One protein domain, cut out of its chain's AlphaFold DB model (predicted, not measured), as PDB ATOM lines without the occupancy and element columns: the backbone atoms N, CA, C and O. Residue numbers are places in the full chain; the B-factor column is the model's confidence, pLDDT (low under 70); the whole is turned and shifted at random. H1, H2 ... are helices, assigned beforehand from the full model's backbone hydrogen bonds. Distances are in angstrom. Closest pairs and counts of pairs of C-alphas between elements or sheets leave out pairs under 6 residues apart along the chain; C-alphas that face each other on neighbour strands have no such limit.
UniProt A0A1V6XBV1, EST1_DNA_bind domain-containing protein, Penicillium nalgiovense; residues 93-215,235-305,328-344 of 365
ATOM      1  N   SER A  93     -96.056  -7.497  67.085       95.31
ATOM      2  CA  SER A  93     -95.883  -8.783  67.756       95.31
ATOM      3  C   SER A  93     -95.197  -8.633  69.108       95.31
ATOM      4  O   SER A  93     -93.969  -8.560  69.212       95.31
ATOM      5  N   GLY A  94     -95.980  -8.722  70.183       96.19
ATOM      6  CA  GLY A  94     -95.442  -8.767  71.539       96.19
ATOM      7  C   GLY A  94     -94.538  -9.979  71.786       96.19
ATOM      8  O   GLY A  94     -93.650  -9.923  72.632       96.19
ATOM      9  N   ARG A  95     -94.697 -11.070  71.024       96.19
ATOM     10  CA  ARG A  95     -93.845 -12.266  71.137       96.19
ATOM     11  C   ARG A  95     -92.406 -11.977  70.705       96.19
ATOM     12  O   ARG A  95     -91.474 -12.393  71.386       96.19
ATOM     13  N   ILE A  96     -92.220 -11.222  69.622       96.06
ATOM     14  CA  ILE A  96     -90.881 -10.837  69.155       96.06
ATOM     15  C   ILE A  96     -90.233  -9.880  70.164       96.06
ATOM     16  O   ILE A  96     -89.086 -10.086  70.558       96.06
ATOM     17  N   GLN A  97     -90.992  -8.894  70.661       97.31
ATOM     18  CA  GLN A  97     -90.518  -7.986  71.714       97.31
ATOM     19  C   GLN A  97     -90.095  -8.766  72.968       97.31
ATOM     20  O   GLN A  97     -89.051  -8.498  73.553       97.31
ATOM     21  N   HIS A  98     -90.850  -9.797  73.351       97.25
ATOM     22  CA  HIS A  98     -90.495 -10.666  74.468       97.25
ATOM     23  C   HIS A  98     -89.149 -11.376  74.263       97.25
ATOM     24  O   HIS A  98     -88.344 -11.432  75.194       97.25
ATOM     25  N   HIS A  99     -88.881 -11.901  73.063       96.25
ATOM     26  CA  HIS A  99     -87.596 -12.531  72.755       96.25
ATOM     27  C   HIS A  99     -86.427 -11.548  72.840       96.25
ATOM     28  O   HIS A  99     -85.402 -11.901  73.422       96.25
ATOM     29  N   LEU A 100     -86.599 -10.311  72.357       96.81
ATOM     30  CA  LEU A 100     -85.605  -9.247  72.532       96.81
ATOM     31  C   LEU A 100     -85.328  -8.983  74.019       96.81
ATOM     32  O   LEU A 100     -84.172  -8.986  74.431       96.81
ATOM     33  N   GLY A 101     -86.370  -8.897  74.851       96.12
ATOM     34  CA  GLY A 101     -86.214  -8.719  76.299       96.12
ATOM     35  C   GLY A 101     -85.450  -9.856  76.979       96.12
ATOM     36  O   GLY A 101     -84.596  -9.607  77.822       96.12
ATOM     37  N   VAL A 102     -85.687 -11.109  76.577       93.75
ATOM     38  CA  VAL A 102     -84.939 -12.271  77.099       93.75
ATOM     39  C   VAL A 102     -83.453 -12.228  76.718       93.75
ATOM     40  O   VAL A 102     -82.631 -12.785  77.447       93.75
ATOM     41  N   LEU A 103     -83.093 -11.588  75.603       93.75
ATOM     42  CA  LEU A 103     -81.714 -11.480  75.110       93.75
ATOM     43  C   LEU A 103     -80.956 -10.261  75.660       93.75
ATOM     44  O   LEU A 103     -79.727 -10.243  75.600       93.75
ATOM     45  N   SER A 104     -81.664  -9.283  76.232       91.94
ATOM     46  CA  SER A 104     -81.120  -8.027  76.775       91.94
ATOM     47  C   SER A 104     -80.628  -8.115  78.227       91.94
ATOM     48  O   SER A 104     -80.508  -7.093  78.890       91.94
ATOM     49  N   GLN A 105     -80.306  -9.307  78.743       82.56
ATOM     50  CA  GLN A 105     -79.979  -9.528  80.169       82.56
ATOM     51  C   GLN A 105     -78.808  -8.686  80.712       82.56
ATOM     52  O   GLN A 105     -78.700  -8.523  81.923       82.56
ATOM     53  N   SER A 106     -77.936  -8.168  79.843       86.00
ATOM     54  CA  SER A 106     -76.849  -7.253  80.213       86.00
ATOM     55  C   SER A 106     -77.333  -5.854  80.608       86.00
ATOM     56  O   SER A 106     -76.608  -5.137  81.286       86.00
ATOM     57  N   ASP A 107     -78.542  -5.468  80.193       90.94
ATOM     58  CA  ASP A 107     -79.177  -4.195  80.517       90.94
ATOM     59  C   ASP A 107     -80.579  -4.440  81.120       90.94
ATOM     60  O   ASP A 107     -81.548  -4.745  80.407       90.94
ATOM     61  N   PRO A 108     -80.718  -4.301  82.450       91.44
ATOM     62  CA  PRO A 108     -81.990  -4.477  83.138       91.44
ATOM     63  C   PRO A 108     -83.097  -3.507  82.700       91.44
ATOM     64  O   PRO A 108     -84.272  -3.889  82.719       91.44
ATOM     65  N   LEU A 109     -82.760  -2.277  82.290       93.19
ATOM     66  CA  LEU A 109     -83.749  -1.298  81.821       93.19
ATOM     67  C   LEU A 109     -84.295  -1.706  80.456       93.19
ATOM     68  O   LEU A 109     -85.513  -1.751  80.275       93.19
ATOM     69  N   GLN A 110     -83.412  -2.066  79.525       94.88
ATOM     70  CA  GLN A 110     -83.812  -2.572  78.213       94.88
ATOM     71  C   GLN A 110     -84.603  -3.885  78.327       94.88
ATOM     72  O   GLN A 110     -85.610  -4.066  77.639       94.88
ATOM     73  N   THR A 111     -84.199  -4.779  79.236       95.50
ATOM     74  CA  THR A 111     -84.936  -6.015  79.541       95.50
ATOM     75  C   THR A 111     -86.370  -5.701  79.967       95.50
ATOM     76  O   THR A 111     -87.323  -6.204  79.364       95.50
ATOM     77  N   LEU A 112     -86.553  -4.839  80.974       96.00
ATOM     78  CA  LEU A 112     -87.885  -4.474  81.458       96.00
ATOM     79  C   LEU A 112     -88.708  -3.757  80.376       96.00
ATOM     80  O   LEU A 112     -89.902  -4.037  80.232       96.00
ATOM     81  N   PHE A 113     -88.078  -2.892  79.581       97.25
ATOM     82  CA  PHE A 113     -88.704  -2.228  78.440       97.25
ATOM     83  C   PHE A 113     -89.304  -3.223  77.455       97.25
ATOM     84  O   PHE A 113     -90.507  -3.181  77.205       97.25
ATOM     85  N   PHE A 114     -88.514  -4.158  76.938       98.06
ATOM     86  CA  PHE A 114     -89.010  -5.118  75.957       98.06
ATOM     87  C   PHE A 114     -90.076  -6.048  76.541       98.06
ATOM     88  O   PHE A 114     -91.080  -6.336  75.885       98.06
ATOM     89  N   LEU A 115     -89.907  -6.484  77.793       97.19
ATOM     90  CA  LEU A 115     -90.881  -7.349  78.452       97.19
ATOM     91  C   LEU A 115     -92.218  -6.643  78.713       97.19
ATOM     92  O   LEU A 115     -93.271  -7.266  78.559       97.19
ATOM     93  N   THR A 116     -92.204  -5.362  79.087       96.81
ATOM     94  CA  THR A 116     -93.431  -4.573  79.271       96.81
ATOM     95  C   THR A 116     -94.041  -4.159  77.934       96.81
ATOM     96  O   THR A 116     -95.255  -4.287  77.773       96.81
ATOM     97  N   LYS A 117     -93.226  -3.790  76.936       97.06
ATOM     98  CA  LYS A 117     -93.661  -3.550  75.552       97.06
ATOM     99  C   LYS A 117     -94.372  -4.773  74.980       97.06
ATOM    100  O   LYS A 117     -95.453  -4.626  74.421       97.06
ATOM    101  N   ALA A 118     -93.849  -5.979  75.201       97.38
ATOM    102  CA  ALA A 118     -94.485  -7.233  74.794       97.38
ATOM    103  C   ALA A 118     -95.908  -7.416  75.350       97.38
ATOM    104  O   ALA A 118     -96.753  -8.041  74.707       97.38
ATOM    105  N   LEU A 119     -96.180  -6.877  76.543       95.06
ATOM    106  CA  LEU A 119     -97.510  -6.916  77.144       95.06
ATOM    107  C   LEU A 119     -98.451  -5.905  76.495       95.06
ATOM    108  O   LEU A 119     -99.624  -6.212  76.361       95.06
ATOM    109  N   ILE A 120     -97.957  -4.731  76.098       93.62
ATOM    110  CA  ILE A 120     -98.783  -3.633  75.568       93.62
ATOM    111  C   ILE A 120     -98.700  -3.425  74.052       93.62
ATOM    112  O   ILE A 120     -99.197  -2.422  73.528       93.62
ATOM    113  N   SER A 121     -98.086  -4.374  73.350       94.88
ATOM    114  CA  SER A 121     -98.084  -4.429  71.888       94.88
ATOM    115  C   SER A 121     -99.483  -4.747  71.359       94.88
ATOM    116  O   SER A 121    -100.296  -5.321  72.080       94.88
ATOM    117  N   MET A 122     -99.760  -4.415  70.099       92.06
ATOM    118  CA  MET A 122    -101.053  -4.700  69.459       92.06
ATOM    119  C   MET A 122    -101.429  -6.177  69.428       92.06
ATOM    120  O   MET A 122    -102.611  -6.519  69.460       92.06
ATOM    121  N   GLN A 123    -100.432  -7.059  69.392       94.12
ATOM    122  CA  GLN A 123    -100.590  -8.489  69.612       94.12
ATOM    123  C   GLN A 123     -99.902  -8.841  70.940       94.12
ATOM    124  O   GLN A 123     -98.729  -9.231  70.943       94.12
ATOM    125  N   PRO A 124    -100.591  -8.676  72.088       94.38
ATOM    126  CA  PRO A 124    -100.005  -8.904  73.402       94.38
ATOM    127  C   PRO A 124     -99.486 -10.328  73.567       94.38
ATOM    128  O   PRO A 124    -100.166 -11.299  73.227       94.38
ATOM    129  N   PHE A 125     -98.320 -10.472  74.194       95.12
ATOM    130  CA  PHE A 125     -97.783 -11.775  74.568       95.12
ATOM    131  C   PHE A 125     -97.840 -11.983  76.083       95.12
ATOM    132  O   PHE A 125     -96.954 -11.571  76.835       95.12
ATOM    133  N   SER A 126     -98.888 -12.669  76.546       91.12
ATOM    134  CA  SER A 126     -99.137 -12.920  77.974       91.12
ATOM    135  C   SER A 126     -98.022 -13.713  78.666       91.12
ATOM    136  O   SER A 126     -97.781 -13.498  79.856       91.12
ATOM    137  N   GLY A 127     -97.288 -14.556  77.927       92.06
ATOM    138  CA  GLY A 127     -96.112 -15.280  78.422       92.06
ATOM    139  C   GLY A 127     -95.028 -14.357  78.990       92.06
ATOM    140  O   GLY A 127     -94.300 -14.752  79.900       92.06
ATOM    141  N   SER A 128     -94.994 -13.090  78.558       94.56
ATOM    142  CA  SER A 128     -94.091 -12.082  79.116       94.56
ATOM    143  C   SER A 128     -94.297 -11.859  80.614       94.56
ATOM    144  O   SER A 128     -93.322 -11.660  81.333       94.56
ATOM    145  N   ARG A 129     -95.522 -12.016  81.141       91.81
ATOM    146  CA  ARG A 129     -95.785 -11.887  82.587       91.81
ATOM    147  C   ARG A 129     -94.997 -12.896  83.419       91.81
ATOM    148  O   ARG A 129     -94.524 -12.554  84.498       91.81
ATOM    149  N   VAL A 130     -94.846 -14.123  82.918       91.69
ATOM    150  CA  VAL A 130     -94.097 -15.179  83.613       91.69
ATOM    151  C   VAL A 130     -92.614 -14.821  83.661       91.69
ATOM    152  O   VAL A 130     -91.993 -14.927  84.715       91.69
ATOM    153  N   THR A 131     -92.055 -14.345  82.547       93.50
ATOM    154  CA  THR A 131     -90.648 -13.926  82.486       93.50
ATOM    155  C   THR A 131     -90.381 -12.691  83.338       93.50
ATOM    156  O   THR A 131     -89.381 -12.671  84.044       93.50
ATOM    157  N   VAL A 132     -91.290 -11.712  83.360       92.00
ATOM    158  CA  VAL A 132     -91.213 -10.564  84.278       92.00
ATOM    159  C   VAL A 132     -91.226 -11.019  85.738       92.00
ATOM    160  O   VAL A 132     -90.431 -10.536  86.536       92.00
ATOM    161  N   GLY A 133     -92.073 -11.993  86.090       90.12
ATOM    162  CA  GLY A 133     -92.078 -12.583  87.431       90.12
ATOM    163  C   GLY A 133     -90.734 -13.218  87.808       90.12
ATOM    164  O   GLY A 133     -90.243 -12.989  88.906       90.12
ATOM    165  N   ARG A 134     -90.100 -13.961  86.889       89.81
ATOM    166  CA  ARG A 134     -88.756 -14.531  87.115       89.81
ATOM    167  C   ARG A 134     -87.690 -13.448  87.254       89.81
ATOM    168  O   ARG A 134     -86.934 -13.478  88.214       89.81
ATOM    169  N   PHE A 135     -87.693 -12.472  86.346       88.56
ATOM    170  CA  PHE A 135     -86.805 -11.309  86.393       88.56
ATOM    171  C   PHE A 135     -86.872 -10.613  87.759       88.56
ATOM    172  O   PHE A 135     -85.843 -10.300  88.346       88.56
ATOM    173  N   PHE A 136     -88.076 -10.455  88.313       88.19
ATOM    174  CA  PHE A 136     -88.269  -9.874  89.634       88.19
ATOM    175  C   PHE A 136     -87.919 -10.781  90.810       88.19
ATOM    176  O   PHE A 136     -87.531 -10.253  91.843       88.19
ATOM    177  N   ASN A 137     -88.030 -12.104  90.701       84.19
ATOM    178  CA  ASN A 137     -87.607 -13.000  91.782       84.19
ATOM    179  C   ASN A 137     -86.091 -12.931  92.011       84.19
ATOM    180  O   ASN A 137     -85.634 -12.985  93.152       84.19
ATOM    181  N   ASP A 138     -85.325 -12.763  90.935       72.31
ATOM    182  CA  ASP A 138     -83.868 -12.649  90.999       72.31
ATOM    183  C   ASP A 138     -83.415 -11.223  91.372       72.31
ATOM    184  O   ASP A 138     -82.310 -11.027  91.886       72.31
ATOM    185  N   TRP A 139     -84.282 -10.221  91.162       72.62
ATOM    186  CA  TRP A 139     -83.940  -8.803  91.289       72.62
ATOM    187  C   TRP A 139     -83.577  -8.333  92.705       72.62
ATOM    188  O   TRP A 139     -82.599  -7.603  92.816       72.62
ATOM    189  N   PRO A 140     -84.259  -8.721  93.805       68.44
ATOM    190  CA  PRO A 140     -83.871  -8.316  95.155       68.44
ATOM    191  C   PRO A 140     -82.408  -8.620  95.483       68.44
ATOM    192  O   PRO A 140     -81.745  -7.797  96.102       68.44
ATOM    193  N   ASN A 141     -81.876  -9.755  95.020       66.50
ATOM    194  CA  ASN A 141     -80.475 -10.119  95.243       66.50
ATOM    195  C   ASN A 141     -79.507  -9.227  94.447       66.50
ATOM    196  O   ASN A 141     -78.425  -8.916  94.938       66.50
ATOM    197  N   LEU A 142     -79.907  -8.795  93.247       63.94
ATOM    198  CA  LEU A 142     -79.148  -7.876  92.389       63.94
ATOM    199  C   LEU A 142     -79.210  -6.432  92.918       63.94
ATOM    200  O   LEU A 142     -78.205  -5.730  92.967       63.94
ATOM    201  N   ALA A 143     -80.383  -6.009  93.388       63.28
ATOM    202  CA  ALA A 143     -80.664  -4.672  93.903       63.28
ATOM    203  C   ALA A 143     -79.947  -4.352  95.223       63.28
ATOM    204  O   ALA A 143     -79.664  -3.190  95.498       63.28
ATOM    205  N   LEU A 144     -79.638  -5.365  96.045       60.97
ATOM    206  CA  LEU A 144     -78.910  -5.194  97.311       60.97
ATOM    207  C   LEU A 144     -77.479  -4.668  97.130       60.97
ATOM    208  O   LEU A 144     -76.860  -4.259  98.111       60.97
ATOM    209  N   GLN A 145     -76.946  -4.693  95.907       61.00
ATOM    210  CA  GLN A 145     -75.556  -4.339  95.631       61.00
ATOM    211  C   GLN A 145     -75.380  -2.892  95.156       61.00
ATOM    212  O   GLN A 145     -74.277  -2.363  95.267       61.00
ATOM    213  N   GLU A 146     -76.439  -2.219  94.684       73.69
ATOM    214  CA  GLU A 146     -76.302  -0.910  94.039       73.69
ATOM    215  C   GLU A 146     -77.470   0.044  94.303       73.69
ATOM    216  O   GLU A 146     -78.622  -0.199  93.928       73.69
ATOM    217  N   ASN A 147     -77.135   1.207  94.862       82.19
ATOM    218  CA  ASN A 147     -78.041   2.339  94.999       82.19
ATOM    219  C   ASN A 147     -78.087   3.159  93.695       82.19
ATOM    220  O   ASN A 147     -77.505   4.241  93.615       82.19
ATOM    221  N   SER A 148     -78.721   2.615  92.652       89.94
ATOM    222  CA  SER A 148     -78.762   3.219  91.313       89.94
ATOM    223  C   SER A 148     -80.171   3.657  90.891       89.94
ATOM    224  O   SER A 148     -81.184   3.167  91.402       89.94
ATOM    225  N   MET A 149     -80.242   4.562  89.907       92.88
ATOM    226  CA  MET A 149     -81.502   4.987  89.280       92.88
ATOM    227  C   MET A 149     -82.296   3.776  88.764       92.88
ATOM    228  O   MET A 149     -83.486   3.646  89.057       92.88
ATOM    229  N   ALA A 150     -81.620   2.864  88.054       91.69
ATOM    230  CA  ALA A 150     -82.233   1.670  87.486       91.69
ATOM    231  C   ALA A 150     -82.802   0.747  88.574       91.69
ATOM    232  O   ALA A 150     -83.917   0.246  88.423       91.69
ATOM    233  N   THR A 151     -82.095   0.582  89.699       91.50
ATOM    234  CA  THR A 151     -82.567  -0.216  90.840       91.50
ATOM    235  C   THR A 151     -83.895   0.305  91.382       91.50
ATOM    236  O   THR A 151     -84.852  -0.466  91.503       91.50
ATOM    237  N   TYR A 152     -83.987   1.608  91.664       93.75
ATOM    238  CA  TYR A 152     -85.226   2.217  92.152       93.75
ATOM    239  C   TYR A 152     -86.356   2.158  91.126       93.75
ATOM    240  O   TYR A 152     -87.499   1.871  91.484       93.75
ATOM    241  N   PHE A 153     -86.040   2.396  89.853       95.56
ATOM    242  CA  PHE A 153     -87.011   2.347  88.770       95.56
ATOM    243  C   PHE A 153     -87.639   0.953  88.634       95.56
ATOM    244  O   PHE A 153     -88.863   0.795  88.663       95.56
ATOM    245  N   ILE A 154     -86.800  -0.082  88.565       93.94
ATOM    246  CA  ILE A 154     -87.243  -1.473  88.449       93.94
ATOM    247  C   ILE A 154     -88.020  -1.895  89.704       93.94
ATOM    248  O   ILE A 154     -89.053  -2.555  89.589       93.94
ATOM    249  N   ALA A 155     -87.598  -1.455  90.896       91.75
ATOM    250  CA  ALA A 155     -88.317  -1.712  92.143       91.75
ATOM    251  C   ALA A 155     -89.715  -1.057  92.180       91.75
ATOM    252  O   ALA A 155     -90.668  -1.663  92.676       91.75
ATOM    253  N   ALA A 156     -89.882   0.144  91.616       94.19
ATOM    254  CA  ALA A 156     -91.195   0.778  91.490       94.19
ATOM    255  C   ALA A 156     -92.131  -0.040  90.577       94.19
ATOM    256  O   ALA A 156     -93.282  -0.304  90.939       94.19
ATOM    257  N   HIS A 157     -91.627  -0.521  89.435       93.94
ATOM    258  CA  HIS A 157     -92.380  -1.402  88.534       93.94
ATOM    259  C   HIS A 157     -92.691  -2.772  89.153       93.94
ATOM    260  O   HIS A 157     -93.796  -3.287  88.961       93.94
ATOM    261  N   TYR A 158     -91.767  -3.330  89.941       90.69
ATOM    262  CA  TYR A 158     -91.986  -4.547  90.724       90.69
ATOM    263  C   TYR A 158     -93.189  -4.404  91.658       90.69
ATOM    264  O   TYR A 158     -94.090  -5.243  91.629       90.69
ATOM    265  N   VAL A 159     -93.261  -3.309  92.422       89.75
ATOM    266  CA  VAL A 159     -94.391  -3.038  93.324       89.75
ATOM    267  C   VAL A 159     -95.712  -2.923  92.554       89.75
ATOM    268  O   VAL A 159     -96.716  -3.513  92.963       89.75
ATOM    269  N   LEU A 160     -95.724  -2.216  91.418       89.25
ATOM    270  CA  LEU A 160     -96.930  -2.048  90.596       89.25
ATOM    271  C   LEU A 160     -97.466  -3.383  90.054       89.25
ATOM    272  O   LEU A 160     -98.677  -3.641  90.094       89.25
ATOM    273  N   LEU A 161     -96.570  -4.238  89.558       86.50
ATOM    274  CA  LEU A 161     -96.912  -5.541  88.984       86.50
ATOM    275  C   LEU A 161     -97.269  -6.570  90.061       86.50
ATOM    276  O   LEU A 161     -98.289  -7.248  89.926       86.50
ATOM    277  N   GLY A 162     -96.490  -6.636  91.142       79.56
ATOM    278  CA  GLY A 162     -96.693  -7.551  92.266       79.56
ATOM    279  C   GLY A 162     -97.897  -7.200  93.143       79.56
ATOM    280  O   GLY A 162     -98.524  -8.093  93.702       79.56
ATOM    281  N   GLY A 163     -98.295  -5.922  93.198       75.38
ATOM    282  CA  GLY A 163     -99.392  -5.462  94.053       75.38
ATOM    283  C   GLY A 163     -99.003  -5.279  95.516       75.38
ATOM    284  O   GLY A 163     -99.729  -5.742  96.389       75.38
ATOM    285  N   ASP A 164     -97.884  -4.597  95.757       80.06
ATOM    286  CA  ASP A 164     -97.431  -4.190  97.097       80.06
ATOM    287  C   ASP A 164     -97.988  -2.785  97.469       80.06
ATOM    288  O   ASP A 164     -98.786  -2.197  96.729       80.06
ATOM    289  N   SER A 165     -97.614  -2.246  98.631       85.56
ATOM    290  CA  SER A 165     -98.170  -1.011  99.190       85.56
ATOM    291  C   SER A 165     -97.835   0.242  98.368       85.56
ATOM    292  O   SER A 165     -96.751   0.396  97.797       85.56
ATOM    293  N   THR A 166     -98.766   1.203  98.353       88.94
ATOM    294  CA  THR A 166     -98.541   2.515  97.716       88.94
ATOM    295  C   THR A 166     -97.419   3.301  98.388       88.94
ATOM    296  O   THR A 166     -96.715   4.043  97.716       88.94
ATOM    297  N   GLU A 167     -97.209   3.126  99.692       89.94
ATOM    298  CA  GLU A 167     -96.106   3.768 100.410       89.94
ATOM    299  C   GLU A 167     -94.751   3.316  99.858       89.94
ATOM    300  O   GLU A 167     -93.922   4.142  99.476       89.94
ATOM    301  N   ARG A 168     -94.557   2.000  99.713       90.25
ATOM    302  CA  ARG A 168     -93.318   1.441  99.169       90.25
ATOM    303  C   ARG A 168     -93.091   1.872  97.723       90.25
ATOM    304  O   ARG A 168     -91.974   2.232  97.351       90.25
ATOM    305  N   PHE A 169     -94.161   1.891  96.927       93.12
ATOM    306  CA  PHE A 169     -94.137   2.446  95.577       93.12
ATOM    307  C   PHE A 169     -93.652   3.901  95.557       93.12
ATOM    308  O   PHE A 169     -92.786   4.248  94.752       93.12
ATOM    309  N   MET A 170     -94.179   4.752  96.444       95.00
ATOM    310  CA  MET A 170     -93.787   6.161  96.521       95.00
ATOM    311  C   MET A 170     -92.323   6.320  96.934       95.00
ATOM    312  O   MET A 170     -91.621   7.137  96.343       95.00
ATOM    313  N   THR A 171     -91.832   5.513  97.879       93.69
ATOM    314  CA  THR A 171     -90.416   5.511  98.279       93.69
ATOM    315  C   THR A 171     -89.498   5.217  97.096       93.69
ATOM    316  O   THR A 171     -88.570   5.983  96.833       93.69
ATOM    317  N   PHE A 172     -89.781   4.154  96.336       94.12
ATOM    318  CA  PHE A 172     -88.973   3.815  95.164       94.12
ATOM    319  C   PHE A 172     -89.099   4.851  94.048       94.12
ATOM    320  O   PHE A 172     -88.093   5.234  93.460       94.12
ATOM    321  N   THR A 173     -90.304   5.371  93.810       96.06
ATOM    322  CA  THR A 173     -90.538   6.430  92.820       96.06
ATOM    323  C   THR A 173     -89.740   7.690  93.156       96.06
ATOM    324  O   THR A 173     -89.095   8.256  92.280       96.06
ATOM    325  N   ASN A 174     -89.720   8.114  94.420       96.31
ATOM    326  CA  ASN A 174     -88.963   9.293  94.839       96.31
ATOM    327  C   ASN A 174     -87.445   9.087  94.706       96.31
ATOM    328  O   ASN A 174     -86.767   9.999  94.239       96.31
ATOM    329  N   GLY A 175     -86.925   7.905  95.065       95.19
ATOM    330  CA  GLY A 175     -85.507   7.565  94.881       95.19
ATOM    331  C   GLY A 175     -85.093   7.499  93.407       95.19
ATOM    332  O   GLY A 175     -84.044   8.006  93.024       95.19
ATOM    333  N   PHE A 176     -85.952   6.949  92.551       96.19
ATOM    334  CA  PHE A 176     -85.752   6.961  91.103       96.19
ATOM    335  C   PHE A 176     -85.704   8.396  90.554       96.19
ATOM    336  O   PHE A 176     -84.748   8.768  89.873       96.19
ATOM    337  N   LEU A 177     -86.712   9.216  90.871       96.81
ATOM    338  CA  LEU A 177     -86.829  10.574  90.340       96.81
ATOM    339  C   LEU A 177     -85.697  11.494  90.812       96.81
ATOM    340  O   LEU A 177     -85.316  12.393  90.068       96.81
ATOM    341  N   SER A 178     -85.151  11.286  92.017       95.81
ATOM    342  CA  SER A 178     -84.024  12.082  92.518       95.81
ATOM    343  C   SER A 178     -82.701  11.748  91.822       95.81
ATOM    344  O   SER A 178     -81.864  12.636  91.666       95.81
ATOM    345  N   LEU A 179     -82.517  10.501  91.376       94.75
ATOM    346  CA  LEU A 179     -81.302  10.046  90.693       94.75
ATOM    347  C   LEU A 179     -81.360  10.204  89.167       94.75
ATOM    348  O   LEU A 179     -80.314  10.206  88.517       94.75
ATOM    349  N   LEU A 180     -82.556  10.349  88.586       93.94
ATOM    350  CA  LEU A 180     -82.747  10.468  87.138       93.94
ATOM    351  C   LEU A 180     -81.926  11.601  86.486       93.94
ATOM    352  O   LEU A 180     -81.305  11.325  85.460       93.94
ATOM    353  N   PRO A 181     -81.847  12.832  87.038       92.50
ATOM    354  CA  PRO A 181     -81.046  13.901  86.435       92.50
ATOM    355  C   PRO A 181     -79.568  13.532  86.282       92.50
ATOM    356  O   PRO A 181     -79.035  13.566  85.176       92.50
ATOM    357  N   SER A 182     -78.937  13.077  87.369       91.19
ATOM    358  CA  SER A 182     -77.530  12.662  87.353       91.19
ATOM    359  C   SER A 182     -77.308  11.462  86.430       91.19
ATOM    360  O   SER A 182     -76.317  11.408  85.703       91.19
ATOM    361  N   TYR A 183     -78.255  10.523  86.384       90.69
ATOM    362  CA  TYR A 183     -78.181   9.398  85.459       90.69
ATOM    363  C   TYR A 183     -78.122   9.855  83.995       90.69
ATOM    364  O   TYR A 183     -77.262   9.386  83.253       90.69
ATOM    365  N   MET A 184     -78.984  10.794  83.591       89.12
ATOM    366  CA  MET A 184     -79.030  11.314  82.217       89.12
ATOM    367  C   MET A 184     -77.753  12.049  81.798       89.12
ATOM    368  O   MET A 184     -77.419  12.036  80.614       89.12
ATOM    369  N   GLU A 185     -77.049  12.681  82.738       85.88
ATOM    370  CA  GLU A 185     -75.764  13.341  82.472       85.88
ATOM    371  C   GLU A 185     -74.650  12.327  82.172       85.88
ATOM    372  O   GLU A 185     -73.818  12.565  81.302       85.88
ATOM    373  N   HIS A 186     -74.651  11.183  82.863       82.31
ATOM    374  CA  HIS A 186     -73.543  10.221  82.821       82.31
ATOM    375  C   HIS A 186     -73.790   9.024  81.891       82.31
ATOM    376  O   HIS A 186     -72.840   8.372  81.466       82.31
ATOM    377  N   HIS A 187     -75.048   8.710  81.570       71.62
ATOM    378  CA  HIS A 187     -75.426   7.518  80.806       71.62
ATOM    379  C   HIS A 187     -76.008   7.942  79.452       71.62
ATOM    380  O   HIS A 187     -77.214   8.118  79.276       71.62
ATOM    381  N   GLY A 188     -75.100   8.152  78.495       57.66
ATOM    382  CA  GLY A 188     -75.353   8.737  77.176       57.66
ATOM    383  C   GLY A 188     -75.643   7.737  76.060       57.66
ATOM    384  O   GLY A 188     -75.046   7.834  74.991       57.66
ATOM    385  N   HIS A 189     -76.584   6.807  76.251       63.53
ATOM    386  CA  HIS A 189     -77.077   5.942  75.163       63.53
ATOM    387  C   HIS A 189     -77.987   6.709  74.180       63.53
ATOM    388  O   HIS A 189     -79.085   6.250  73.880       63.53
ATOM    389  N   GLN A 190     -77.594   7.917  73.752       70.81
ATOM    390  CA  GLN A 190     -78.370   8.798  72.862       70.81
ATOM    391  C   GLN A 190     -79.844   8.980  73.298       70.81
ATOM    392  O   GLN A 190     -80.743   9.065  72.471       70.81
ATOM    393  N   GLY A 191     -80.119   8.974  74.607       81.00
ATOM    394  CA  GLY A 191     -81.482   9.052  75.150       81.00
ATOM    395  C   GLY A 191     -82.337   7.776  75.049       81.00
ATOM    396  O   GLY A 191     -83.489   7.784  75.472       81.00
ATOM    397  N   GLN A 192     -81.815   6.635  74.588       90.31
ATOM    398  CA  GLN A 192     -82.599   5.388  74.517       90.31
ATOM    399  C   GLN A 192     -83.103   4.915  75.888       90.31
ATOM    400  O   GLN A 192     -84.233   4.450  76.015       90.31
ATOM    401  N   HIS A 193     -82.304   5.068  76.948       93.25
ATOM    402  CA  HIS A 193     -82.724   4.655  78.291       93.25
ATOM    403  C   HIS A 193     -83.895   5.482  78.823       93.25
ATOM    404  O   HIS A 193     -84.755   4.948  79.523       93.25
ATOM    405  N   THR A 194     -83.977   6.769  78.480       94.31
ATOM    406  CA  THR A 194     -85.112   7.600  78.894       94.31
ATOM    407  C   THR A 194     -86.379   7.194  78.130       94.31
ATOM    408  O   THR A 194     -87.465   7.181  78.714       94.31
ATOM    409  N   VAL A 195     -86.245   6.743  76.876       96.06
ATOM    410  CA  VAL A 195     -87.329   6.112  76.100       96.06
ATOM    411  C   VAL A 195     -87.784   4.796  76.731       96.06
ATOM    412  O   VAL A 195     -88.987   4.591  76.907       96.06
ATOM    413  N   TYR A 196     -86.855   3.925  77.140       97.00
ATOM    414  CA  TYR A 196     -87.173   2.676  77.846       97.00
ATOM    415  C   TYR A 196     -87.966   2.940  79.126       97.00
ATOM    416  O   TYR A 196     -89.012   2.322  79.347       97.00
ATOM    417  N   VAL A 197     -87.508   3.903  79.929       97.19
ATOM    418  CA  VAL A 197     -88.169   4.343  81.163       97.19
ATOM    419  C   VAL A 197     -89.587   4.835  80.879       97.19
ATOM    420  O   VAL A 197     -90.544   4.350  81.486       97.19
ATOM    421  N   MET A 198     -89.763   5.754  79.926       97.81
ATOM    422  CA  MET A 198     -91.088   6.304  79.633       97.81
ATOM    423  C   MET A 198     -92.031   5.277  79.003       97.81
ATOM    424  O   MET A 198     -93.200   5.220  79.377       97.81
ATOM    425  N   SER A 199     -91.540   4.386  78.145       97.25
ATOM    426  CA  SER A 199     -92.360   3.307  77.590       97.25
ATOM    427  C   SER A 199     -92.816   2.306  78.662       97.25
ATOM    428  O   SER A 199     -93.967   1.866  78.634       97.25
ATOM    429  N   CYS A 200     -91.960   1.964  79.630       97.50
ATOM    430  CA  CYS A 200     -92.355   1.170  80.801       97.50
ATOM    431  C   CYS A 200     -93.444   1.890  81.615       97.50
ATOM    432  O   CYS A 200     -94.438   1.275  82.018       97.50
ATOM    433  N   ASN A 201     -93.292   3.202  81.821       97.75
ATOM    434  CA  ASN A 201     -94.281   4.030  82.508       97.75
ATOM    435  C   ASN A 201     -95.635   4.011  81.781       97.75
ATOM    436  O   ASN A 201     -96.660   3.766  82.420       97.75
ATOM    437  N   PHE A 202     -95.662   4.143  80.451       95.25
ATOM    438  CA  PHE A 202     -96.898   4.017  79.669       95.25
ATOM    439  C   PHE A 202     -97.534   2.637  79.838       95.25
ATOM    440  O   PHE A 202     -98.743   2.533  80.045       95.25
ATOM    441  N   ALA A 203     -96.732   1.567  79.858       94.62
ATOM    442  CA  ALA A 203     -97.250   0.231  80.132       94.62
ATOM    443  C   ALA A 203     -97.959   0.150  81.492       94.62
ATOM    444  O   ALA A 203     -99.010  -0.484  81.591       94.62
ATOM    445  N   SER A 204     -97.457   0.846  82.514       93.38
ATOM    446  CA  SER A 204     -98.111   0.910  83.824       93.38
ATOM    447  C   SER A 204     -99.466   1.635  83.803       93.38
ATOM    448  O   SER A 204    -100.395   1.207  84.491       93.38
ATOM    449  N   VAL A 205     -99.620   2.665  82.962       90.94
ATOM    450  CA  VAL A 205    -100.880   3.409  82.764       90.94
ATOM    451  C   VAL A 205    -101.975   2.508  82.174       90.94
ATOM    452  O   VAL A 205    -103.136   2.586  82.587       90.94
ATOM    453  N   PHE A 206    -101.596   1.578  81.291       86.19
ATOM    454  CA  PHE A 206    -102.475   0.527  80.752       86.19
ATOM    455  C   PHE A 206    -102.574  -0.721  81.640       86.19
ATOM    456  O   PHE A 206    -103.068  -1.768  81.209       86.19
ATOM    457  N   GLY A 207    -102.058  -0.672  82.872       87.62
ATOM    458  CA  GLY A 207    -102.082  -1.824  83.771       87.62
ATOM    459  C   GLY A 207    -101.301  -3.029  83.247       87.62
ATOM    460  O   GLY A 207    -101.623  -4.167  83.587       87.62
ATOM    461  N   TYR A 208    -100.320  -2.796  82.376       89.38
ATOM    462  CA  TYR A 208     -99.562  -3.813  81.654       89.38
ATOM    463  C   TYR A 208    -100.470  -4.784  80.898       89.38
ATOM    464  O   TYR A 208    -100.243  -5.992  80.952       89.38
ATOM    465  N   HIS A 209    -101.536  -4.285  80.260       77.75
ATOM    466  CA  HIS A 209    -102.536  -5.109  79.567       77.75
ATOM    467  C   HIS A 209    -103.333  -6.028  80.503       77.75
ATOM    468  O   HIS A 209    -103.591  -7.201  80.219       77.75
ATOM    469  N   ASN A 210    -103.673  -5.530  81.690       68.19
ATOM    470  CA  ASN A 210    -104.591  -6.226  82.582       68.19
ATOM    471  C   ASN A 210    -106.036  -5.983  82.097       68.19
ATOM    472  O   ASN A 210    -106.483  -4.834  82.118       68.19
ATOM    473  N   PRO A 211    -106.786  -7.029  81.694       58.56
ATOM    474  CA  PRO A 211    -108.145  -6.878  81.172       58.56
ATOM    475  C   PRO A 211    -109.088  -6.145  82.134       58.56
ATOM    476  O   PRO A 211    -109.935  -5.379  81.687       58.56
ATOM    477  N   ALA A 212    -108.904  -6.307  83.451       52.12
ATOM    478  CA  ALA A 212    -109.708  -5.618  84.459       52.12
ATOM    479  C   ALA A 212    -109.491  -4.095  84.440       52.12
ATOM    480  O   ALA A 212    -110.429  -3.337  84.642       52.12
ATOM    481  N   LEU A 213    -108.268  -3.643  84.150       52.84
ATOM    482  CA  LEU A 213    -107.911  -2.224  84.040       52.84
ATOM    483  C   LEU A 213    -108.374  -1.603  82.714       52.84
ATOM    484  O   LEU A 213    -108.724  -0.424  82.678       52.84
ATOM    485  N   MET A 214    -108.452  -2.406  81.649       53.53
ATOM    486  CA  MET A 214    -109.005  -1.987  80.356       53.53
ATOM    487  C   MET A 214    -110.547  -1.922  80.388       53.53
ATOM    488  O   MET A 214    -111.132  -1.005  79.820       53.53
ATOM    489  N   ALA A 215    -111.208  -2.822  81.130       44.31
ATOM    490  CA  ALA A 215    -112.670  -2.878  81.275       44.31
ATOM    491  C   ALA A 215    -113.268  -1.737  82.127       44.31
ATOM    492  O   ALA A 215    -114.440  -1.374  81.971       44.31
ATOM    493  N   ALA A 235    -107.475  -1.912  91.524       64.62
ATOM    494  CA  ALA A 235    -107.167  -1.679  90.114       64.62
ATOM    495  C   ALA A 235    -107.002  -0.177  89.822       64.62
ATOM    496  O   ALA A 235    -105.972   0.250  89.306       64.62
ATOM    497  N   ASN A 236    -107.967   0.639  90.242       70.94
ATOM    498  CA  ASN A 236    -107.942   2.085  90.038       70.94
ATOM    499  C   ASN A 236    -106.750   2.747  90.755       70.94
ATOM    500  O   ASN A 236    -106.163   3.690  90.228       70.94
ATOM    501  N   GLN A 237    -106.339   2.219  91.911       80.12
ATOM    502  CA  GLN A 237    -105.147   2.677  92.629       80.12
ATOM    503  C   GLN A 237    -103.849   2.382  91.866       80.12
ATOM    504  O   GLN A 237    -103.018   3.275  91.713       80.12
ATOM    505  N   LYS A 238    -103.684   1.170  91.317       82.56
ATOM    506  CA  LYS A 238    -102.510   0.826  90.493       82.56
ATOM    507  C   LYS A 238    -102.406   1.699  89.243       82.56
ATOM    508  O   LYS A 238    -101.312   2.151  88.911       82.56
ATOM    509  N   GLN A 239    -103.535   1.972  88.586       84.38
ATOM    510  CA  GLN A 239    -103.576   2.909  87.464       84.38
ATOM    511  C   GLN A 239    -103.148   4.310  87.901       84.38
ATOM    512  O   GLN A 239    -102.273   4.898  87.273       84.38
ATOM    513  N   ALA A 240    -103.697   4.826  89.004       88.50
ATOM    514  CA  ALA A 240    -103.324   6.137  89.531       88.50
ATOM    515  C   ALA A 240    -101.821   6.235  89.857       88.50
ATOM    516  O   ALA A 240    -101.201   7.262  89.577       88.50
ATOM    517  N   CYS A 241    -101.215   5.169  90.386       92.50
ATOM    518  CA  CYS A 241     -99.772   5.091  90.604       92.50
ATOM    519  C   CYS A 241     -98.978   5.114  89.286       92.50
ATOM    520  O   CYS A 241     -98.015   5.869  89.182       92.50
ATOM    521  N   GLY A 242     -99.396   4.361  88.263       93.38
ATOM    522  CA  GLY A 242     -98.749   4.391  86.945       93.38
ATOM    523  C   GLY A 242     -98.827   5.763  86.265       93.38
ATOM    524  O   GLY A 242     -97.844   6.267  85.719       93.38
ATOM    525  N   VAL A 243     -99.975   6.429  86.389       93.62
ATOM    526  CA  VAL A 243    -100.192   7.811  85.932       93.62
ATOM    527  C   VAL A 243     -99.294   8.789  86.684       93.62
ATOM    528  O   VAL A 243     -98.661   9.650  86.070       93.62
ATOM    529  N   HIS A 244     -99.197   8.637  88.007       94.88
ATOM    530  CA  HIS A 244     -98.300   9.436  88.833       94.88
ATOM    531  C   HIS A 244     -96.842   9.269  88.397       94.88
ATOM    532  O   HIS A 244     -96.173  10.271  88.153       94.88
ATOM    533  N   LEU A 245     -96.364   8.029  88.251       97.25
ATOM    534  CA  LEU A 245     -94.998   7.737  87.812       97.25
ATOM    535  C   LEU A 245     -94.709   8.371  86.451       97.25
ATOM    536  O   LEU A 245     -93.717   9.081  86.309       97.25
ATOM    537  N   THR A 246     -95.615   8.196  85.487       97.62
ATOM    538  CA  THR A 246     -95.478   8.734  84.125       97.62
ATOM    539  C   THR A 246     -95.306  10.250  84.132       97.62
ATOM    540  O   THR A 246     -94.304  10.768  83.640       97.62
ATOM    541  N   PHE A 247     -96.245  10.986  84.730       97.38
ATOM    542  CA  PHE A 247     -96.238  12.447  84.636       97.38
ATOM    543  C   PHE A 247     -95.241  13.124  85.573       97.38
ATOM    544  O   PHE A 247     -94.751  14.214  85.264       97.38
ATOM    545  N   ARG A 248     -94.865  12.479  86.683       97.88
ATOM    546  CA  ARG A 248     -93.738  12.942  87.503       97.88
ATOM    547  C   ARG A 248     -92.409  12.744  86.790       97.88
ATOM    548  O   ARG A 248     -91.595  13.660  86.822       97.88
ATOM    549  N   THR A 249     -92.222  11.617  86.103       98.19
ATOM    550  CA  THR A 249     -91.030  11.387  85.273       98.19
ATOM    551  C   THR A 249     -90.949  12.424  84.159       98.19
ATOM    552  O   THR A 249     -89.934  13.102  84.045       98.19
ATOM    553  N   LEU A 250     -92.044  12.644  83.421       97.88
ATOM    554  CA  LEU A 250     -92.112  13.685  82.391       97.88
ATOM    555  C   LEU A 250     -91.785  15.076  82.953       97.88
ATOM    556  O   LEU A 250     -91.058  15.835  82.324       97.88
ATOM    557  N   SER A 251     -92.269  15.404  84.155       97.06
ATOM    558  CA  SER A 251     -91.953  16.684  84.806       97.06
ATOM    559  C   SER A 251     -90.452  16.857  85.055       97.06
ATOM    560  O   SER A 251     -89.931  17.946  84.838       97.06
ATOM    561  N   VAL A 252     -89.761  15.796  85.496       95.94
ATOM    562  CA  VAL A 252     -88.302  15.813  85.691       95.94
ATOM    563  C   VAL A 252     -87.588  15.923  84.344       95.94
ATOM    564  O   VAL A 252     -86.728  16.781  84.194       95.94
ATOM    565  N   LEU A 253     -87.980  15.138  83.337       95.25
ATOM    566  CA  LEU A 253     -87.390  15.211  81.993       95.25
ATOM    567  C   LEU A 253     -87.484  16.628  81.401       95.25
ATOM    568  O   LEU A 253     -86.485  17.159  80.929       95.25
ATOM    569  N   LEU A 254     -88.652  17.271  81.505       95.31
ATOM    570  CA  LEU A 254     -88.882  18.645  81.039       95.31
ATOM    571  C   LEU A 254     -88.095  19.692  81.839       95.31
ATOM    572  O   LEU A 254     -87.757  20.742  81.305       95.31
ATOM    573  N   GLN A 255     -87.827  19.445  83.123       91.44
ATOM    574  CA  GLN A 255     -87.047  20.359  83.962       91.44
ATOM    575  C   GLN A 255     -85.548  20.309  83.632       91.44
ATOM    576  O   GLN A 255     -84.869  21.329  83.735       91.44
ATOM    577  N   TYR A 256     -85.044  19.139  83.239       86.25
ATOM    578  CA  TYR A 256     -83.637  18.898  82.907       86.25
ATOM    579  C   TYR A 256     -83.427  18.733  81.393       86.25
ATOM    580  O   TYR A 256     -82.519  18.031  80.948       86.25
ATOM    581  N   SER A 257     -84.256  19.410  80.594       79.38
ATOM    582  CA  SER A 257     -84.300  19.255  79.138       79.38
ATOM    583  C   SER A 257     -83.080  19.802  78.393       79.38
ATOM    584  O   SER A 257     -82.924  19.561  77.200       79.38
ATOM    585  N   ASN A 258     -82.200  20.526  79.092       69.62
ATOM    586  CA  ASN A 258     -80.950  21.051  78.538       69.62
ATOM    587  C   ASN A 258     -79.977  19.931  78.120       69.62
ATOM    588  O   ASN A 258     -79.050  20.182  77.356       69.62
ATOM    589  N   GLY A 259     -80.169  18.704  78.619       67.44
ATOM    590  CA  GLY A 259     -79.423  17.527  78.178       67.44
ATOM    591  C   GLY A 259     -80.109  16.818  77.008       67.44
ATOM    592  O   GLY A 259     -81.268  16.411  77.124       67.44
ATOM    593  N   HIS A 260     -79.366  16.575  75.920       72.69
ATOM    594  CA  HIS A 260     -79.846  15.874  74.714       72.69
ATOM    595  C   HIS A 260     -80.508  14.510  75.005       72.69
ATOM    596  O   HIS A 260     -81.410  14.094  74.286       72.69
ATOM    597  N   ASN A 261     -80.127  13.835  76.095       85.69
ATOM    598  CA  ASN A 261     -80.637  12.507  76.465       85.69
ATOM    599  C   ASN A 261     -82.099  12.493  76.955       85.69
ATOM    600  O   ASN A 261     -82.684  11.420  77.101       85.69
ATOM    601  N   SER A 262     -82.694  13.653  77.240       89.81
ATOM    602  CA  SER A 262     -84.086  13.763  77.705       89.81
ATOM    603  C   SER A 262     -85.091  13.941  76.560       89.81
ATOM    604  O   SER A 262     -86.246  13.536  76.692       89.81
ATOM    605  N   VAL A 263     -84.648  14.511  75.433       91.75
ATOM    606  CA  VAL A 263     -85.507  14.910  74.309       91.75
ATOM    607  C   VAL A 263     -86.261  13.724  73.698       91.75
ATOM    608  O   VAL A 263     -87.478  13.856  73.564       91.75
ATOM    609  N   PRO A 264     -85.641  12.552  73.447       93.69
ATOM    610  CA  PRO A 264     -86.370  11.395  72.923       93.69
ATOM    611  C   PRO A 264     -87.527  10.955  73.826       93.69
ATOM    612  O   PRO A 264     -88.636  10.678  73.377       93.69
ATOM    613  N   ALA A 265     -87.316  10.958  75.144       95.31
ATOM    614  CA  ALA A 265     -88.364  10.615  76.099       95.31
ATOM    615  C   ALA A 265     -89.480  11.665  76.172       95.31
ATOM    616  O   ALA A 265     -90.647  11.314  76.366       95.31
ATOM    617  N   ILE A 266     -89.141  12.950  76.021       96.19
ATOM    618  CA  ILE A 266     -90.129  14.030  75.934       96.19
ATOM    619  C   ILE A 266     -90.953  13.873  74.651       96.19
ATOM    620  O   ILE A 266     -92.180  13.903  74.732       96.19
ATOM    621  N   HIS A 267     -90.309  13.627  73.504       94.81
ATOM    622  CA  HIS A 267     -90.970  13.388  72.217       94.81
ATOM    623  C   HIS A 267     -92.006  12.270  72.318       94.81
ATOM    624  O   HIS A 267     -93.193  12.521  72.101       94.81
ATOM    625  N   ILE A 268     -91.613  11.076  72.775       96.50
ATOM    626  CA  ILE A 268     -92.563   9.961  72.877       96.50
ATOM    627  C   ILE A 268     -93.665  10.209  73.913       96.50
ATOM    628  O   ILE A 268     -94.735   9.618  73.821       96.50
ATOM    629  N   SER A 269     -93.434  11.077  74.903       97.25
ATOM    630  CA  SER A 269     -94.457  11.462  75.880       97.25
ATOM    631  C   SER A 269     -95.506  12.384  75.276       97.25
ATOM    632  O   SER A 269     -96.687  12.252  75.594       97.25
ATOM    633  N   LEU A 270     -95.097  13.289  74.388       95.81
ATOM    634  CA  LEU A 270     -96.018  14.118  73.617       95.81
ATOM    635  C   LEU A 270     -96.773  13.275  72.584       95.81
ATOM    636  O   LEU A 270     -97.991  13.403  72.488       95.81
ATOM    637  N   ALA A 271     -96.092  12.347  71.901       94.38
ATOM    638  CA  ALA A 271     -96.729  11.375  71.011       94.38
ATOM    639  C   ALA A 271     -97.747  10.497  71.759       94.38
ATOM    640  O   ALA A 271     -98.854  10.266  71.276       94.38
ATOM    641  N   PHE A 272     -97.405  10.055  72.973       94.38
ATOM    642  CA  PHE A 272     -98.310   9.309  73.840       94.38
ATOM    643  C   PHE A 272     -99.549  10.129  74.205       94.38
ATOM    644  O   PHE A 272    -100.666   9.656  74.015       94.38
ATOM    645  N   LEU A 273     -99.370  11.368  74.679       93.25
ATOM    646  CA  LEU A 273    -100.479  12.274  74.987       93.25
ATOM    647  C   LEU A 273    -101.370  12.521  73.768       93.25
ATOM    648  O   LEU A 273    -102.589  12.444  73.896       93.25
ATOM    649  N   TRP A 274    -100.772  12.752  72.597       91.00
ATOM    650  CA  TRP A 274    -101.498  12.890  71.339       91.00
ATOM    651  C   TRP A 274    -102.315  11.629  71.029       91.00
ATOM    652  O   TRP A 274    -103.520  11.727  70.807       91.00
ATOM    653  N   GLY A 275    -101.720  10.438  71.129       87.69
ATOM    654  CA  GLY A 275    -102.424   9.171  70.900       87.69
ATOM    655  C   GLY A 275    -103.580   8.940  71.879       87.69
ATOM    656  O   GLY A 275    -104.624   8.405  71.507       87.69
ATOM    657  N   LEU A 276    -103.448   9.406  73.124       85.25
ATOM    658  CA  LEU A 276    -104.531   9.350  74.106       85.25
ATOM    659  C   LEU A 276    -105.704  10.283  73.778       85.25
ATOM    660  O   LEU A 276    -106.824   9.980  74.190       85.25
ATOM    661  N   THR A 277    -105.499  11.368  73.022       84.50
ATOM    662  CA  THR A 277    -106.611  12.239  72.592       84.50
ATOM    663  C   THR A 277    -107.598  11.512  71.676       84.50
ATOM    664  O   THR A 277    -108.793  11.802  71.708       84.50
ATOM    665  N   CYS A 278    -107.146  10.479  70.955       77.50
ATOM    666  CA  CYS A 278    -108.015   9.588  70.183       77.50
ATOM    667  C   CYS A 278    -108.902   8.685  71.072       77.50
ATOM    668  O   CYS A 278    -109.800   8.009  70.570       77.50
ATOM    669  N   HIS A 279    -108.685   8.685  72.394       74.56
ATOM    670  CA  HIS A 279    -109.416   7.912  73.397       74.56
ATOM    671  C   HIS A 279    -109.977   8.823  74.511       74.56
ATOM    672  O   HIS A 279    -109.548   8.756  75.666       74.56
ATOM    673  N   HIS A 280    -110.978   9.650  74.181       72.44
ATOM    674  CA  HIS A 280    -111.535  10.712  75.046       72.44
ATOM    675  C   HIS A 280    -111.776  10.323  76.528       72.44
ATOM    676  O   HIS A 280    -111.256  11.015  77.404       72.44
ATOM    677  N   PRO A 281    -112.431   9.187  76.868       76.12
ATOM    678  CA  PRO A 281    -112.683   8.818  78.273       76.12
ATOM    679  C   PRO A 281    -111.416   8.459  79.064       76.12
ATOM    680  O   PRO A 281    -111.413   8.368  80.296       76.12
ATOM    681  N   PHE A 282    -110.330   8.142  78.360       74.25
ATOM    682  CA  PHE A 282    -109.032   7.900  78.970       74.25
ATOM    683  C   PHE A 282    -108.312   9.224  79.229       74.25
ATOM    684  O   PHE A 282    -107.792   9.417  80.325       74.25
ATOM    685  N   MET A 283    -108.355  10.151  78.270       83.06
ATOM    686  CA  MET A 283    -107.734  11.470  78.397       83.06
ATOM    687  C   MET A 283    -108.355  12.315  79.519       83.06
ATOM    688  O   MET A 283    -107.613  12.848  80.342       83.06
ATOM    689  N   GLU A 284    -109.688  12.348  79.641       80.94
ATOM    690  CA  GLU A 284    -110.404  13.074  80.714       80.94
ATOM    691  C   GLU A 284    -109.928  12.685  82.127       80.94
ATOM    692  O   GLU A 284    -109.891  13.496  83.048       80.94
ATOM    693  N   ARG A 285    -109.525  11.424  82.325       80.75
ATOM    694  CA  ARG A 285    -109.040  10.943  83.630       80.75
ATOM    695  C   ARG A 285    -107.594  11.336  83.916       80.75
ATOM    696  O   ARG A 285    -107.165  11.301  85.072       80.75
ATOM    697  N   LEU A 286    -106.831  11.653  82.878       85.88
ATOM    698  CA  LEU A 286    -105.390  11.870  82.946       85.88
ATOM    699  C   LEU A 286    -105.009  13.341  82.867       85.88
ATOM    700  O   LEU A 286    -104.005  13.720  83.467       85.88
ATOM    701  N   GLU A 287    -105.810  14.163  82.186       88.19
ATOM    702  CA  GLU A 287    -105.498  15.559  81.868       88.19
ATOM    703  C   GLU A 287    -105.108  16.393  83.095       88.19
ATOM    704  O   GLU A 287    -104.179  17.196  83.024       88.19
ATOM    705  N   ALA A 288    -105.732  16.143  84.251       91.31
ATOM    706  CA  ALA A 288    -105.451  16.861  85.494       91.31
ATOM    707  C   ALA A 288    -104.060  16.553  86.082       91.31
ATOM    708  O   ALA A 288    -103.565  17.282  86.943       91.31
ATOM    709  N   ARG A 289    -103.433  15.445  85.667       93.38
ATOM    710  CA  ARG A 289    -102.100  15.016  86.117       93.38
ATOM    711  C   ARG A 289    -100.997  15.357  85.124       93.38
ATOM    712  O   ARG A 289     -99.831  15.317  85.514       93.38
ATOM    713  N   VAL A 290    -101.344  15.697  83.885       95.69
ATOM    714  CA  VAL A 290    -100.376  16.097  82.862       95.69
ATOM    715  C   VAL A 290     -99.689  17.400  83.296       95.69
ATOM    716  O   VAL A 290    -100.364  18.347  83.712       95.69
ATOM    717  N   PRO A 291     -98.351  17.505  83.207       96.69
ATOM    718  CA  PRO A 291     -97.628  18.693  83.641       96.69
ATOM    719  C   PRO A 291     -97.668  19.790  82.565       96.69
ATOM    720  O   PRO A 291     -96.624  20.239  82.093       96.69
ATOM    721  N   TRP A 292     -98.868  20.257  82.195       96.56
ATOM    722  CA  TRP A 292     -99.092  21.220  81.106       96.56
ATOM    723  C   TRP A 292     -98.192  22.450  81.194       96.56
ATOM    724  O   TRP A 292     -97.595  22.853  80.205       96.56
ATOM    725  N   ARG A 293     -98.012  23.003  82.401       96.31
ATOM    726  CA  ARG A 293     -97.138  24.164  82.628       96.31
ATOM    727  C   ARG A 293     -95.661  23.881  82.329       96.31
ATOM    728  O   ARG A 293     -94.935  24.791  81.951       96.31
ATOM    729  N   ALA A 294     -95.183  22.664  82.579       96.06
ATOM    730  CA  ALA A 294     -93.808  22.291  82.248       96.06
ATOM    731  C   ALA A 294     -93.664  22.059  80.740       96.06
ATOM    732  O   ALA A 294     -92.698  22.533  80.153       96.06
ATOM    733  N   ILE A 295     -94.660  21.412  80.121       96.50
ATOM    734  CA  ILE A 295     -94.709  21.181  78.672       96.50
ATOM    735  C   ILE A 295     -94.680  22.514  77.926       96.50
ATOM    736  O   ILE A 295     -93.826  22.711  77.070       96.50
ATOM    737  N   THR A 296     -95.550  23.461  78.285       95.25
ATOM    738  CA  THR A 296     -95.622  24.758  77.594       95.25
ATOM    739  C   THR A 296     -94.328  25.552  77.714       95.25
ATOM    740  O   THR A 296     -93.880  26.139  76.737       95.25
ATOM    741  N   ARG A 297     -93.678  25.543  78.883       94.50
ATOM    742  CA  ARG A 297     -92.365  26.183  79.047       94.50
ATOM    743  C   ARG A 297     -91.290  25.543  78.186       94.50
ATOM    744  O   ARG A 297     -90.507  26.274  77.596       94.50
ATOM    745  N   PHE A 298     -91.247  24.214  78.153       94.12
ATOM    746  CA  PHE A 298     -90.283  23.489  77.339       94.12
ATOM    747  C   PHE A 298     -90.485  23.807  75.856       94.12
ATOM    748  O   PHE A 298     -89.548  24.258  75.212       94.12
ATOM    749  N   LEU A 299     -91.712  23.687  75.340       92.69
ATOM    750  CA  LEU A 299     -92.013  24.002  73.941       92.69
ATOM    751  C   LEU A 299     -91.673  25.459  73.601       92.69
ATOM    752  O   LEU A 299     -90.999  25.709  72.611       92.69
ATOM    753  N   ASN A 300     -92.027  26.410  74.471       92.38
ATOM    754  CA  ASN A 300     -91.669  27.817  74.273       92.38
ATOM    755  C   ASN A 300     -90.154  28.066  74.319       92.38
ATOM    756  O   ASN A 300     -89.691  29.044  73.743       92.38
ATOM    757  N   SER A 301     -89.380  27.218  75.005       91.62
ATOM    758  CA  SER A 301     -87.915  27.318  75.029       91.62
ATOM    759  C   SER A 301     -87.247  26.805  73.753       91.62
ATOM    760  O   SER A 301     -86.092  27.143  73.513       91.62
ATOM    761  N   LEU A 302     -87.961  26.014  72.943       89.69
ATOM    762  CA  LEU A 302     -87.477  25.551  71.642       89.69
ATOM    763  C   LEU A 302     -87.628  26.620  70.552       89.69
ATOM    764  O   LEU A 302     -86.970  26.504  69.526       89.69
ATOM    765  N   ILE A 303     -88.466  27.640  70.784       90.69
ATOM    766  CA  ILE A 303     -88.775  28.660  69.782       90.69
ATOM    767  C   ILE A 303     -87.541  29.518  69.493       90.69
ATOM    768  O   ILE A 303     -87.000  30.177  70.387       90.69
ATOM    769  N   THR A 304     -87.143  29.574  68.227       89.25
ATOM    770  CA  THR A 304     -86.104  30.463  67.709       89.25
ATOM    771  C   THR A 304     -86.697  31.542  66.795       89.25
ATOM    772  O   THR A 304     -87.772  31.358  66.226       89.25
ATOM    773  N   PRO A 305     -86.013  32.687  66.593       88.38
ATOM    774  CA  PRO A 305     -86.492  33.735  65.685       88.38
ATOM    775  C   PRO A 305     -86.664  33.300  64.221       88.38
ATOM    776  O   PRO A 305     -87.290  34.026  63.455       88.38
ATOM    777  N   LEU A 328     -86.862   8.988  63.602       88.81
ATOM    778  CA  LEU A 328     -86.000   9.083  64.770       88.81
ATOM    779  C   LEU A 328     -85.737   7.685  65.364       88.81
ATOM    780  O   LEU A 328     -86.571   6.784  65.223       88.81
ATOM    781  N   PRO A 329     -84.611   7.466  66.071       90.12
ATOM    782  CA  PRO A 329     -84.337   6.190  66.741       90.12
ATOM    783  C   PRO A 329     -85.478   5.725  67.660       90.12
ATOM    784  O   PRO A 329     -85.832   4.545  67.683       90.12
ATOM    785  N   GLU A 330     -86.089   6.651  68.396       93.06
ATOM    786  CA  GLU A 330     -87.212   6.400  69.292       93.06
ATOM    787  C   GLU A 330     -88.498   5.989  68.567       93.06
ATOM    788  O   GLU A 330     -89.273   5.217  69.137       93.06
ATOM    789  N   ASP A 331     -88.688   6.380  67.300       92.56
ATOM    790  CA  ASP A 331     -89.863   5.980  66.517       92.56
ATOM    791  C   ASP A 331     -89.915   4.459  66.326       92.56
ATOM    792  O   ASP A 331     -90.960   3.811  66.469       92.56
ATOM    793  N   PHE A 332     -88.749   3.857  66.087       92.12
ATOM    794  CA  PHE A 332     -88.592   2.409  65.994       92.12
ATOM    795  C   PHE A 332     -88.823   1.703  67.340       92.12
ATOM    796  O   PHE A 332     -89.286   0.557  67.374       92.12
ATOM    797  N   LEU A 333     -88.549   2.380  68.460       93.75
ATOM    798  CA  LEU A 333     -88.756   1.831  69.799       93.75
ATOM    799  C   LEU A 333     -90.236   1.824  70.197       93.75
ATOM    800  O   LEU A 333     -90.681   0.861  70.831       93.75
ATOM    801  N   ILE A 334     -91.017   2.839  69.813       92.69
ATOM    802  CA  ILE A 334     -92.416   2.971  70.255       92.69
ATOM    803  C   ILE A 334     -93.461   2.397  69.296       92.69
ATOM    804  O   ILE A 334     -94.596   2.146  69.718       92.69
ATOM    805  N   ARG A 335     -93.106   2.126  68.035       92.12
ATOM    806  CA  ARG A 335     -94.026   1.471  67.094       92.12
ATOM    807  C   ARG A 335     -94.492   0.095  67.584       92.12
ATOM    808  O   ARG A 335     -93.772  -0.619  68.291       92.12
ATOM    809  N   GLY A 336     -95.709  -0.265  67.184       90.88
ATOM    810  CA  GLY A 336     -96.351  -1.543  67.507       90.88
ATOM    811  C   GLY A 336     -97.002  -1.617  68.887       90.88
ATOM    812  O   GLY A 336     -97.625  -2.624  69.231       90.88
ATOM    813  N   GLN A 337     -96.898  -0.552  69.684       92.00
ATOM    814  CA  GLN A 337     -97.636  -0.419  70.937       92.00
ATOM    815  C   GLN A 337     -99.084  -0.004  70.664       92.00
ATOM    816  O   GLN A 337     -99.391   0.635  69.659       92.00
ATOM    817  N   THR A 338     -99.984  -0.355  71.582       89.06
ATOM    818  CA  THR A 338    -101.430  -0.124  71.397       89.06
ATOM    819  C   THR A 338    -101.777   1.357  71.235       89.06
ATOM    820  O   THR A 338    -102.657   1.713  70.462       89.06
ATOM    821  N   TRP A 339    -101.059   2.231  71.935       89.19
ATOM    822  CA  TRP A 339    -101.296   3.674  71.919       89.19
ATOM    823  C   TRP A 339    -100.657   4.394  70.722       89.19
ATOM    824  O   TRP A 339    -101.054   5.513  70.422       89.19
ATOM    825  N   SER A 340     -99.676   3.784  70.043       90.38
ATOM    826  CA  SER A 340     -98.913   4.434  68.964       90.38
ATOM    827  C   SER A 340     -99.479   4.178  67.563       90.38
ATOM    828  O   SER A 340     -98.957   4.702  66.583       90.38
ATOM    829  N   GLN A 341    -100.571   3.414  67.450       83.88
ATOM    830  CA  GLN A 341    -101.125   2.957  66.169       83.88
ATOM    831  C   GLN A 341    -101.556   4.072  65.222       83.88
ATOM    832  O   GLN A 341    -101.445   3.926  64.009       83.88
ATOM    833  N   LEU A 342    -102.069   5.169  65.773       83.75
ATOM    834  CA  LEU A 342    -102.583   6.285  64.983       83.75
ATOM    835  C   LEU A 342    -101.555   7.401  64.802       83.75
ATOM    836  O   LEU A 342    -101.840   8.363  64.100       83.75
ATOM    837  N   TYR A 343    -100.386   7.292  65.438       89.00
ATOM    838  CA  TYR A 343     -99.412   8.379  65.481       89.00
ATOM    839  C   TYR A 343     -98.680   8.569  64.151       89.00
ATOM    840  O   TYR A 343     -98.474   9.701  63.721       89.00
ATOM    841  N   TYR A 344     -98.324   7.476  63.473       88.69
ATOM    842  CA  TYR A 344     -97.559   7.541  62.230       88.69
ATOM    843  C   TYR A 344     -98.453   7.476  60.989       88.69
ATOM    844  O   TYR A 344     -99.374   6.653  60.936       88.69
TER     845      TYR A 344
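What this domain is: This is residues 93 to 215, 235 to 305 and 328 to 344 of the 365 residues of the protein "EST1_DNA_bind domain-containing protein" of Penicillium nalgiovense (UniProt A0A1V6XBV1). Eight helices, H1 to H6, H8 and H9, form an up-and-down bundle, each running against the one before it in the chain, with H6 in the middle and H2, H8 and H9 packed on it. H1 and H3 pack on H2 at one end of the longest axis, H4 and H5 lie side by side with H4 on H2 and H5 on H8, and H11 with residues 303 to 305 makes the other end. The printed part has 211 residues with twelve named helices, H1 to H12 in that order along the chain, and no named strand; the class is all helix. It is compact, with a radius of gyration of the C-alphas of 16.1 A, and its C-alphas span 53 by 38 by 33 A.

How they stand to each other: H8, residues 235 to 255, is the hub, touching seven other helices. H5, residues 166 to 186, touches it at a shallow tilt of 24 degrees, the same way; their closest C-alphas, of Leu 177 and Thr 249, are 6.6 A apart. H6, residues 192 to 205, touches H8 at a shallow tilt of 29 degrees, opposite ways, closest at the C-alphas of Ser 204 and Gly 242, 4.7 A. H9, residues 260 to 277, forms a helical hairpin with H8 at a steep tilt of 43 degrees; residues 250 to 254 of H8 alone touch it, closest at the C-alphas of Leu 253 and Ser 262, 5.6 A. H10, residues 280 to 289, touches residues 243 to 247 of H8 alone, at a steep tilt of 57 degrees, with the C-alphas of Phe 247 and Arg 289 closest at 6.6 A. H11, residues 292 to 302, touches residues 251 to 255 of H8 alone, with the C-alphas of Leu 254 and Ala 294 closest at 6.2 A. H7, residues 211 to 215, touches residues 235 to 239 of H8 alone, closest at the C-alphas of Leu 213 and Ala 235, 6.1 A. H4, residues 149 to 162, only just touches H8, with 3 pairs of C-alphas within 8 A, and forms a helical hairpin with H5, where the C-alphas of Tyr 152 and Phe 176 are closest at 4.9 A. H12, residues 329 to 334, touches H6, closest at the C-alphas of Val 195 and Glu 330, 6.8 A. H2, residues 108 to 120, touches H6 at a steep tilt of 41 degrees, with the C-alphas of Phe 113 and Tyr 196 closest at 5.2 A. H2 forms helical hairpins with H1, residues 94 to 103, at 14 degrees, and with H3, residues 128 to 143, at 23 degrees; the closest C-alphas are those of Gly 94 and Ala 118, 3.7 A, and of Leu 115 and Ser 128, 5.8 A. H1 and H3 are apart from H8. Every O i to N i+4 pair is within hydrogen-bond range in H1, H4, H6, H7, H8 and H11, against 8 of 9 in H2, 9 of 12 in H3, 15 of 17 in H5, 12 of 14 in H9, 1 of 2 in H12 and 2 of 6 in H10, which has 4 of 7 O i to N i+3 pairs within range.

Where its parts are: H1 begins at C-alpha 94, (-95.442, -8.767, 71.539), and H12 ends at C-alpha 334, (-92.416, 2.971, 70.255). From first to last C-alpha H8 measures 30.5 A, H5 30.1 A, H9 27.1 A, H3 21.3 A and H6 20.2 A. H5 has a kink of 39 degrees near residue 180, and H3 one of 34 degrees near residue 137.

The domain as a whole: The C-alphas farthest apart, of Asn 137 and Pro 305, are 53.5 A apart. Residues 216 to 234 and 306 to 327 are not printed; the gaps are 10.5 A from C-alpha 215 to C-alpha 235 and 24.7 A from C-alpha 305 to C-alpha 328. Of the links printed whole, H2 to H3 is short and the others are tight. The mean pLDDT of the printed part is 88.4; residues 140 to 145, 188 to 189, 210 to 215, 235 and 258 to 259 are under 70.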